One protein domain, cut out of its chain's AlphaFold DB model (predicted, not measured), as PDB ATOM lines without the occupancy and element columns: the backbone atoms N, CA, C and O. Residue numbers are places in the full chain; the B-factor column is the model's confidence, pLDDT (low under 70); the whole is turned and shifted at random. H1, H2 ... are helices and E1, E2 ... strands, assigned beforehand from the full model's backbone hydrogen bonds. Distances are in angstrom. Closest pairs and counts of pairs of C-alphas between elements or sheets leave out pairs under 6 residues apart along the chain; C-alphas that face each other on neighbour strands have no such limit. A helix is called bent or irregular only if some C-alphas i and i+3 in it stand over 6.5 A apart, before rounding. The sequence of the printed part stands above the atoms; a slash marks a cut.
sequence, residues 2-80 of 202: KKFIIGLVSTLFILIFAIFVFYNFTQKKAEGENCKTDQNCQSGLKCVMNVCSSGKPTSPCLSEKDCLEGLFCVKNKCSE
ATOM      1  N   LYS A   2     141.255 160.551 169.113       58.12
ATOM      2  CA  LYS A   2     139.972 160.058 169.689       58.12
ATOM      3  C   LYS A   2     138.690 160.708 169.131       58.12
ATOM      4  O   LYS A   2     137.748 159.995 168.819       58.12
ATOM      5  N   LYS A   3     138.658 162.036 168.948       63.19
ATOM      6  CA  LYS A   3     137.481 162.746 168.393       63.19
ATOM      7  C   LYS A   3     137.174 162.377 166.932       63.19
ATOM      8  O   LYS A   3     136.019 162.388 166.535       63.19
ATOM      9  N   PHE A   4     138.199 162.003 166.164       68.25
ATOM     10  CA  PHE A   4     138.060 161.581 164.767       68.25
ATOM     11  C   PHE A   4     137.490 160.159 164.671       68.25
ATOM     12  O   PHE A   4     136.606 159.903 163.866       68.25
ATOM     13  N   ILE A   5     137.938 159.261 165.556       71.31
ATOM     14  CA  ILE A   5     137.442 157.879 165.647       71.31
ATOM     15  C   ILE A   5     135.963 157.858 166.068       71.31
ATOM     16  O   ILE A   5     135.172 157.130 165.480       71.31
ATOM     17  N   ILE A   6     135.565 158.700 167.029       71.94
ATOM     18  CA  ILE A   6     134.164 158.808 167.477       71.94
ATOM     19  C   ILE A   6     133.250 159.312 166.347       71.94
ATOM     20  O   ILE A   6     132.162 158.771 166.158       71.94
ATOM     21  N   GLY A   7     133.702 160.302 165.565       72.38
ATOM     22  CA  GLY A   7     132.957 160.800 164.404       72.38
ATOM     23  C   GLY A   7     132.737 159.725 163.337       72.38
ATOM     24  O   GLY A   7     131.616 159.549 162.872       72.38
ATOM     25  N   LEU A   8     133.781 158.950 163.025       78.81
ATOM     26  CA  LEU A   8     133.751 157.888 162.011       78.81
ATOM     27  C   LEU A   8     132.824 156.722 162.408       78.81
ATOM     28  O   LEU A   8     132.048 156.234 161.586       78.81
ATOM     29  N   VAL A   9     132.855 156.323 163.684       80.31
ATOM     30  CA  VAL A   9     131.966 155.283 164.237       80.31
ATOM     31  C   VAL A   9     130.504 155.741 164.216       80.31
ATOM     32  O   VAL A   9     129.629 154.968 163.833       80.31
ATOM     33  N   SER A  10     130.236 157.003 164.564       80.88
ATOM     34  CA  SER A  10     128.881 157.570 164.543       80.88
ATOM     35  C   SER A  10     128.282 157.590 163.134       80.88
ATOM     36  O   SER A  10     127.154 157.134 162.946       80.88
ATOM     37  N   THR A  11     129.042 158.037 162.129       83.00
ATOM     38  CA  THR A  11     128.581 158.035 160.731       83.00
ATOM     39  C   THR A  11     128.321 156.630 160.200       83.00
ATOM     40  O   THR A  11     127.327 156.417 159.511       83.00
ATOM     41  N   LEU A  12     129.167 155.656 160.554       86.44
ATOM     42  CA  LEU A  12     128.993 154.266 160.133       86.44
ATOM     43  C   LEU A  12     127.717 153.657 160.729       86.44
ATOM     44  O   LEU A  12     126.977 152.965 160.034       86.44
ATOM     45  N   PHE A  13     127.423 153.960 161.995       86.44
ATOM     46  CA  PHE A  13     126.233 153.462 162.679       86.44
ATOM     47  C   PHE A  13     124.938 153.988 162.044       86.44
ATOM     48  O   PHE A  13     124.001 153.222 161.837       86.44
ATOM     49  N   ILE A  14     124.904 155.270 161.664       87.62
ATOM     50  CA  ILE A  14     123.762 155.878 160.957       87.62
ATOM     51  C   ILE A  14     123.552 155.211 159.592       87.62
ATOM     52  O   ILE A  14     122.419 154.907 159.222       87.62
ATOM     53  N   LEU A  15     124.637 154.936 158.865       88.31
ATOM     54  CA  LEU A  15     124.590 154.289 157.552       88.31
ATOM     55  C   LEU A  15     124.072 152.845 157.649       88.31
ATOM     56  O   LEU A  15     123.196 152.455 156.883       88.31
ATOM     57  N   ILE A  16     124.541 152.079 158.638       85.94
ATOM     58  CA  ILE A  16     124.058 150.715 158.908       85.94
ATOM     59  C   ILE A  16     122.582 150.731 159.316       85.94
ATOM     60  O   ILE A  16     121.809 149.907 158.836       85.94
ATOM     61  N   PHE A  17     122.169 151.678 160.161       84.31
ATOM     62  CA  PHE A  17     120.776 151.797 160.586       84.31
ATOM     63  C   PHE A  17     119.859 152.168 159.413       84.31
ATOM     64  O   PHE A  17     118.790 151.582 159.264       84.31
ATOM     65  N   ALA A  18     120.299 153.065 158.526       81.50
ATOM     66  CA  ALA A  18     119.575 153.399 157.302       81.50
ATOM     67  C   ALA A  18     119.449 152.191 156.359       81.50
ATOM     68  O   ALA A  18     118.361 151.936 155.849       81.50
ATOM     69  N   ILE A  19     120.518 151.403 156.185       80.44
ATOM     70  CA  ILE A  19     120.487 150.154 155.405       80.44
ATOM     71  C   ILE A  19     119.541 149.138 156.048       80.44
ATOM     72  O   ILE A  19     118.765 148.507 155.341       80.44
ATOM     73  N   PHE A  20     119.560 148.995 157.374       75.69
ATOM     74  CA  PHE A  20     118.692 148.067 158.097       75.69
ATOM     75  C   PHE A  20     117.216 148.460 157.978       75.69
ATOM     76  O   PHE A  20     116.369 147.615 157.689       75.69
ATOM     77  N   VAL A  21     116.896 149.746 158.144       71.75
ATOM     78  CA  VAL A  21     115.538 150.273 157.947       71.75
ATOM     79  C   VAL A  21     115.095 150.077 156.497       71.75
ATOM     80  O   VAL A  21     113.985 149.601 156.267       71.75
ATOM     81  N   PHE A  22     115.970 150.350 155.526       67.25
ATOM     82  CA  PHE A  22     115.695 150.123 154.108       67.25
ATOM     83  C   PHE A  22     115.441 148.639 153.804       67.25
ATOM     84  O   PHE A  22     114.438 148.313 153.177       67.25
ATOM     85  N   TYR A  23     116.267 147.732 154.338       66.25
ATOM     86  CA  TYR A  23     116.102 146.282 154.188       66.25
ATOM     87  C   TYR A  23     114.753 145.792 154.722       66.25
ATOM     88  O   TYR A  23     114.069 145.014 154.053       66.25
ATOM     89  N   ASN A  24     114.340 146.278 155.896       59.94
ATOM     90  CA  ASN A  24     113.044 145.938 156.483       59.94
ATOM     91  C   ASN A  24     111.869 146.511 155.674       59.94
ATOM     92  O   ASN A  24     110.833 145.859 155.565       59.94
ATOM     93  N   PHE A  25     112.035 147.687 155.063       62.31
ATOM     94  CA  PHE A  25     111.012 148.296 154.206       62.31
ATOM     95  C   PHE A  25     110.878 147.595 152.842       62.31
ATOM     96  O   PHE A  25     109.820 147.651 152.218       62.31
ATOM     97  N   THR A  26     111.924 146.897 152.393       66.00
ATOM     98  CA  THR A  26     111.939 146.128 151.136       66.00
ATOM     99  C   THR A  26     111.547 144.654 151.278       66.00
ATOM    100  O   THR A  26     111.565 143.930 150.281       66.00
ATOM    101  N   GLN A  27     111.195 144.178 152.479       78.00
ATOM    102  CA  GLN A  27     110.754 142.792 152.653       78.00
ATOM    103  C   GLN A  27     109.408 142.564 151.961       78.00
ATOM    104  O   GLN A  27     108.344 142.956 152.445       78.00
ATOM    105  N   LYS A  28     109.483 141.912 150.802       88.19
ATOM    106  CA  LYS A  28     108.326 141.444 150.053       88.19
ATOM    107  C   LYS A  28     107.583 140.358 150.835       88.19
ATOM    108  O   LYS A  28     108.192 139.430 151.364       88.19
ATOM    109  N   LYS A  29     106.263 140.485 150.854       93.38
ATOM    110  CA  LYS A  29     105.277 139.677 151.564       93.38
ATOM    111  C   LYS A  29     105.055 138.323 150.897       93.38
ATOM    112  O   LYS A  29     104.940 138.245 149.673       93.38
ATOM    113  N   ALA A  30     105.050 137.268 151.700       94.69
ATOM    114  CA  ALA A  30     104.818 135.894 151.278       94.69
ATOM    115  C   ALA A  30     103.332 135.627 150.986       94.69
ATOM    116  O   ALA A  30     102.470 136.465 151.245       94.69
ATOM    117  N   GLU A  31     103.036 134.444 150.450       95.19
ATOM    118  CA  GLU A  31     101.665 133.966 150.233       95.19
ATOM    119  C   GLU A  31     100.822 134.084 151.511       95.19
ATOM    120  O   GLU A  31     101.263 133.692 152.592       95.19
ATOM    121  N   GLY A  32      99.600 134.599 151.385       93.75
ATOM    122  CA  GLY A  32      98.673 134.740 152.509       93.75
ATOM    123  C   GLY A  32      98.920 135.964 153.397       93.75
ATOM    124  O   GLY A  32      98.104 136.240 154.277       93.75
ATOM    125  N   GLU A  33      99.993 136.730 153.180       95.38
ATOM    126  CA  GLU A  33     100.223 137.982 153.903       95.38
ATOM    127  C   GLU A  33      99.461 139.160 153.290       95.38
ATOM    128  O   GLU A  33      99.268 139.250 152.078       95.38
ATOM    129  N   ASN A  34      99.085 140.117 154.141       95.56
ATOM    130  CA  ASN A  34      98.387 141.315 153.699       95.56
ATOM    131  C   ASN A  34      99.270 142.200 152.808       95.56
ATOM    132  O   ASN A  34     100.425 142.497 153.129       95.56
ATOM    133  N   CYS A  35      98.681 142.713 151.738       94.75
ATOM    134  CA  CYS A  35      99.301 143.606 150.770       94.75
ATOM    135  C   CYS A  35      98.360 144.765 150.429       94.75
ATOM    136  O   CYS A  35      97.157 144.707 150.672       94.75
ATOM    137  N   LYS A  36      98.915 145.838 149.858       94.19
ATOM    138  CA  LYS A  36      98.129 146.933 149.260       94.19
ATOM    139  C   LYS A  36      98.244 146.955 147.739       94.19
ATOM    140  O   LYS A  36      97.357 147.448 147.059       94.19
ATOM    141  N   THR A  37      99.369 146.466 147.224       93.25
ATOM    142  CA  THR A  37      99.727 146.434 145.806       93.25
ATOM    143  C   THR A  37     100.577 145.198 145.522       93.25
ATOM    144  O   THR A  37     101.235 144.683 146.431       93.25
ATOM    145  N   ASP A  38     100.639 144.762 144.263       94.25
ATOM    146  CA  ASP A  38     101.468 143.626 143.826       94.25
ATOM    147  C   ASP A  38     102.951 143.793 144.194       94.25
ATOM    148  O   ASP A  38     103.649 142.824 144.483       94.25
ATOM    149  N   GLN A  39     103.437 145.036 144.254       91.88
ATOM    150  CA  GLN A  39     104.822 145.349 144.616       91.88
ATOM    151  C   GLN A  39     105.162 144.970 146.060       91.88
ATOM    152  O   GLN A  39     106.337 144.772 146.378       91.88
ATOM    153  N   ASN A  40     104.151 144.860 146.929       92.75
ATOM    154  CA  ASN A  40     104.348 144.402 148.295       92.75
ATOM    155  C   ASN A  40     104.636 142.905 148.357       92.75
ATOM    156  O   ASN A  40     105.190 142.486 149.361       92.75
ATOM    157  N   CYS A  41     104.291 142.116 147.338       94.69
ATOM    158  CA  CYS A  41     104.380 140.662 147.379       94.69
ATOM    159  C   CYS A  41     105.694 140.123 146.791       94.69
ATOM    160  O   CYS A  41     106.379 140.780 145.997       94.69
ATOM    161  N   GLN A  42     106.069 138.910 147.207       95.12
ATOM    162  CA  GLN A  42     107.214 138.167 146.678       95.12
ATOM    163  C   GLN A  42     107.073 137.924 145.170       95.12
ATOM    164  O   GLN A  42     105.998 138.047 144.588       95.12
ATOM    165  N   SER A  43     108.193 137.627 144.509       92.06
ATOM    166  CA  SER A  43     108.195 137.400 143.062       92.06
ATOM    167  C   SER A  43     107.216 136.287 142.680       92.06
ATOM    168  O   SER A  43     107.249 135.212 143.270       92.06
ATOM    169  N   GLY A  44     106.374 136.545 141.677       90.31
ATOM    170  CA  GLY A  44     105.356 135.600 141.214       90.31
ATOM    171  C   GLY A  44     104.030 135.642 141.981       90.31
ATOM    172  O   GLY A  44     103.134 134.883 141.629       90.31
ATOM    173  N   LEU A  45     103.885 136.517 142.980       96.06
ATOM    174  CA  LEU A  45     102.631 136.726 143.707       96.06
ATOM    175  C   LEU A  45     101.935 138.016 143.255       96.06
ATOM    176  O   LEU A  45     102.594 138.997 142.901       96.06
ATOM    177  N   LYS A  46     100.603 138.027 143.320       96.06
ATOM    178  CA  LYS A  46      99.756 139.205 143.081       96.06
ATOM    179  C   LYS A  46      98.996 139.581 144.341       96.06
ATOM    180  O   LYS A  46      98.690 138.721 145.160       96.06
ATOM    181  N   CYS A  47      98.677 140.857 144.495       96.56
ATOM    182  CA  CYS A  47      97.876 141.337 145.602       96.56
ATOM    183  C   CYS A  47      96.389 141.216 145.271       96.56
ATOM    184  O   CYS A  47      95.820 142.053 144.570       96.56
ATOM    185  N   VAL A  48      95.750 140.174 145.796       97.06
ATOM    186  CA  VAL A  48      94.347 139.855 145.535       97.06
ATOM    187  C   VAL A  48      93.568 139.954 146.835       97.06
ATOM    188  O   VAL A  48      93.927 139.341 147.833       97.06
ATOM    189  N   MET A  49      92.511 140.768 146.853       94.00
ATOM    190  CA  MET A  49      91.719 141.028 148.066       94.00
ATOM    191  C   MET A  49      92.563 141.497 149.267       94.00
ATOM    192  O   MET A  49      92.285 141.145 150.411       94.00
ATOM    193  N   ASN A  50      93.586 142.319 149.010       96.06
ATOM    194  CA  ASN A  50      94.579 142.759 149.998       96.06
ATOM    195  C   ASN A  50      95.425 141.625 150.600       96.06
ATOM    196  O   ASN A  50      95.995 141.816 151.670       96.06
ATOM    197  N   VAL A  51      95.540 140.474 149.932       96.38
ATOM    198  CA  VAL A  51      96.374 139.341 150.350       96.38
ATOM    199  C   VAL A  51      97.249 138.873 149.182       96.38
ATOM    200  O   VAL A  51      96.792 138.793 148.044       96.38
ATOM    201  N   CYS A  52      98.523 138.579 149.435       97.31
ATOM    202  CA  CYS A  52      99.410 138.032 148.416       97.31
ATOM    203  C   CYS A  52      98.965 136.617 148.022       97.31
ATOM    204  O   CYS A  52      98.799 135.753 148.884       97.31
ATOM    205  N   SER A  53      98.778 136.410 146.722       97.69
ATOM    206  CA  SER A  53      98.250 135.190 146.124       97.69
ATOM    207  C   SER A  53      99.140 134.693 144.992       97.69
ATOM    208  O   SER A  53      99.565 135.463 144.124       97.69
ATOM    209  N   SER A  54      99.387 133.387 144.987       96.56
ATOM    210  CA  SER A  54     100.155 132.678 143.964       96.56
ATOM    211  C   SER A  54      99.272 132.120 142.849       96.56
ATOM    212  O   SER A  54      99.787 131.571 141.875       96.56
ATOM    213  N   GLY A  55      97.947 132.214 143.011       95.75
ATOM    214  CA  GLY A  55      96.956 131.617 142.121       95.75
ATOM    215  C   GLY A  55      96.913 130.083 142.139       95.75
ATOM    216  O   GLY A  55      96.189 129.492 141.343       95.75
ATOM    217  N   LYS A  56      97.679 129.416 143.010       95.81
ATOM    218  CA  LYS A  56      97.690 127.949 143.168       95.81
ATOM    219  C   LYS A  56      96.449 127.463 143.924       95.81
ATOM    220  O   LYS A  56      95.756 128.283 144.518       95.81
ATOM    221  N   PRO A  57      96.162 126.146 143.974       93.81
ATOM    222  CA  PRO A  57      95.069 125.640 144.797       93.81
ATOM    223  C   PRO A  57      95.151 126.180 146.229       93.81
ATOM    224  O   PRO A  57      96.225 126.208 146.831       93.81
ATOM    225  N   THR A  58      94.010 126.611 146.763       93.81
ATOM    226  CA  THR A  58      93.804 127.301 148.051       93.81
ATOM    227  C   THR A  58      94.250 128.765 148.144       93.81
ATOM    228  O   THR A  58      93.893 129.420 149.129       93.81
ATOM    229  N   SER A  59      94.949 129.306 147.139       96.25
ATOM    230  CA  SER A  59      95.359 130.715 147.111       96.25
ATOM    231  C   SER A  59      94.163 131.670 147.050       96.25
ATOM    232  O   SER A  59      93.165 131.336 146.410       96.25
ATOM    233  N   PRO A  60      94.240 132.866 147.663       95.81
ATOM    234  CA  PRO A  60      93.176 133.865 147.589       95.81
ATOM    235  C   PRO A  60      92.860 134.296 146.152       95.81
ATOM    236  O   PRO A  60      93.767 134.491 145.343       95.81
ATOM    237  N   CYS A  61      91.587 134.507 145.841       96.56
ATOM    238  CA  CYS A  61      91.145 134.987 144.533       96.56
ATOM    239  C   CYS A  61      89.888 135.853 144.663       96.56
ATOM    240  O   CYS A  61      89.102 135.656 145.585       96.56
ATOM    241  N   LEU A  62      89.674 136.785 143.734       95.50
ATOM    242  CA  LEU A  62      88.405 137.501 143.554       95.50
ATOM    243  C   LEU A  62      87.672 137.012 142.296       95.50
ATOM    244  O   LEU A  62      86.447 137.054 142.211       95.50
ATOM    245  N   SER A  63      88.435 136.554 141.307       92.81
ATOM    246  CA  SER A  63      87.958 135.977 140.058       92.81
ATOM    247  C   SER A  63      88.914 134.883 139.575       92.81
ATOM    248  O   SER A  63      90.045 134.779 140.039       92.81
ATOM    249  N   GLU A  64      88.498 134.086 138.593       90.69
ATOM    250  CA  GLU A  64      89.350 133.045 137.988       90.69
ATOM    251  C   GLU A  64      90.658 133.591 137.395       90.69
ATOM    252  O   GLU A  64      91.645 132.872 137.322       90.69
ATOM    253  N   LYS A  65      90.699 134.878 137.018       92.12
ATOM    254  CA  LYS A  65      91.914 135.534 136.499       92.12
ATOM    255  C   LYS A  65      93.029 135.651 137.543       92.12
ATOM    256  O   LYS A  65      94.177 135.928 137.186       92.12
ATOM    257  N   ASP A  66      92.680 135.483 138.814       95.06
ATOM    258  CA  ASP A  66      93.618 135.480 139.932       95.06
ATOM    259  C   ASP A  66      94.222 134.089 140.169       95.06
ATOM    260  O   ASP A  66      95.206 133.965 140.894       95.06
ATOM    261  N   CYS A  67      93.655 133.054 139.543       95.00
ATOM    262  CA  CYS A  67      94.107 131.677 139.649       95.00
ATOM    263  C   CYS A  67      94.987 131.275 138.461       95.00
ATOM    264  O   CYS A  67      94.961 131.887 137.391       95.00
ATOM    265  N   LEU A  68      95.794 130.233 138.656       93.81
ATOM    266  CA  LEU A  68      96.520 129.597 137.564       93.81
ATOM    267  C   LEU A  68      95.540 128.984 136.558       93.81
ATOM    268  O   LEU A  68      94.407 128.639 136.892       93.81
ATOM    269  N   GLU A  69      95.997 128.856 135.314       86.44
ATOM    270  CA  GLU A  69      95.193 128.305 134.229       86.44
ATOM    271  C   GLU A  69      94.618 126.930 134.603       86.44
ATOM    272  O   GLU A  69      95.327 126.051 135.094       86.44
ATOM    273  N   GLY A  70      93.314 126.758 134.372       80.31
ATOM    274  CA  GLY A  70      92.586 125.538 134.719       80.31
ATOM    275  C   GLY A  70      92.059 125.474 136.157       80.31
ATOM    276  O   GLY A  70      91.496 124.443 136.516       80.31
ATOM    277  N   LEU A  71      92.207 126.534 136.962       89.50
ATOM    278  CA  LEU A  71      91.628 126.633 138.305       89.50
ATOM    279  C   LEU A  71      90.463 127.631 138.371       89.50
ATOM    280  O   LEU A  71      90.412 128.627 137.648       89.50
ATOM    281  N   PHE A  72      89.558 127.380 139.309       90.44
ATOM    282  CA  PHE A  72      88.359 128.163 139.587       90.44
ATOM    283  C   PHE A  72      88.527 129.019 140.825       90.44
ATOM    284  O   PHE A  72      89.117 128.573 141.802       90.44
ATOM    285  N   CYS A  73      87.932 130.209 140.836       93.31
ATOM    286  CA  CYS A  73      87.814 130.979 142.067       93.31
ATOM    287  C   CYS A  73      86.519 130.624 142.806       93.31
ATOM    288  O   CYS A  73      85.451 131.140 142.480       93.31
ATOM    289  N   VAL A  74      86.611 129.757 143.816       93.88
ATOM    290  CA  VAL A  74      85.473 129.284 144.617       93.88
ATOM    291  C   VAL A  74      85.639 129.753 146.056       93.88
ATOM    292  O   VAL A  74      86.652 129.487 146.699       93.88
ATOM    293  N   LYS A  75      84.646 130.481 146.583       92.94
ATOM    294  CA  LYS A  75      84.692 131.071 147.936       92.94
ATOM    295  C   LYS A  75      85.987 131.843 148.221       92.94
ATOM    296  O   LYS A  75      86.594 131.711 149.285       92.94
ATOM    297  N   ASN A  76      86.391 132.666 147.258       95.25
ATOM    298  CA  ASN A  76      87.613 133.466 147.307       95.25
ATOM    299  C   ASN A  76      88.905 132.641 147.424       95.25
ATOM    300  O   ASN A  76      89.922 133.157 147.893       95.25
ATOM    301  N   LYS A  77      88.875 131.365 147.025       94.81
ATOM    302  CA  LYS A  77      90.051 130.505 146.932       94.81
ATOM    303  C   LYS A  77      90.127 129.816 145.578       94.81
ATOM    304  O   LYS A  77      89.121 129.344 145.055       94.81
ATOM    305  N   CYS A  78      91.328 129.719 145.034       95.00
ATOM    306  CA  CYS A  78      91.574 128.939 143.838       95.00
ATOM    307  C   CYS A  78      91.342 127.448 144.124       95.00
ATOM    308  O   CYS A  78      91.783 126.922 145.147       95.00
ATOM    309  N   SER A  79      90.637 126.771 143.229       92.62
ATOM    310  CA  SER A  79      90.141 125.406 143.382       92.62
ATOM    311  C   SER A  79      90.278 124.658 142.062       92.62
ATOM    312  O   SER A  79      90.163 125.253 140.996       92.62
ATOM    313  N   GLU A  80      90.503 123.350 142.123       88.56
ATOM    314  CA  GLU A  80      90.490 122.489 140.932       88.56
ATOM    315  C   GLU A  80      89.068 122.190 140.437       88.56
ATOM    316  O   GLU A  80      88.900 121.690 139.329       88.56
TER     317      GLU A  80
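AT A GLANCE: This is residues 2 to 80 of the 202 residues of an uncharacterized protein of Candidatus Parcubacteria bacterium (UniProt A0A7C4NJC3). One long helix, H1, sticks out as a straight handle from a head of loops, and the head holds two small strand hairpins set one after the other along the long axis, first E1 and E2, then E3 and E4. H1 makes about the first half of the length, and residues 2 to 24 stand free, while the head of 56 residues spans 35 by 16 by 14 A. The printed part has 79 residues, with one named helix and four named strands in the order H1, E1, E2, E3, E4; the strands form two antiparallel sheets of two. The class is mixed, helices and strands, with under half of the residues in named elements. The whole is extended, with a radius of gyration of the C-alphas of 20.3 A, and is a rod spanning 68 by 16 by 14 A.

IN THESE COORDINATES: H1 is residues 2 to 25, 34.9 A from first to last C-alpha; C-alpha 2 is at (139.972, 160.058, 169.689) and C-alpha 25 at (111.012, 148.296, 154.206). Residues 26 to 45 hold no named element. E1 is residues 46 to 48, 6.0 A long, and E2 is residues 51 to 53, 6.2 A long. Residues 54 to 71 again hold no named element. E3 is residues 72 to 74, 5.9 A long, and E4 is residues 77 to 79, 6.2 A long, with C-alpha 79 at (90.141, 125.406, 143.382).

HOW THE PARTS SIT: H1 is not bent, and every O i to N i+4 pair in it is within hydrogen-bond range. H1 is apart from E2, E3 and E4. E1 and E2 form a hairpin with a tight link, antiparallel at 129 degrees between their directions. The C-alphas of Cys 47 and Cys 52 face each other at 4.6 A, and N 48 and O 51 are within hydrogen-bond range at 2.8 A. E3 and E4 form a second hairpin with a tight link, antiparallel at 130 degrees. The C-alphas of Cys 73 and Cys 78 face each other at 4.6 A, and N 72 and O 79 are within hydrogen-bond range at 2.8 A. The two hairpins are apart: neither E1 nor E2 has a C-alpha within 8 A of E3 or E4.

THE WHOLE: The C-alphas of Lys 2 and Glu 80 are the two farthest apart, at 68.5 A. The printed part has no cut. The links from H1 to E1, with 20 residues, and from E2 to E3, with 18, are long. The mean pLDDT of the printed part is 87.7; residues 2 to 4 and 22 to 26 are under 70.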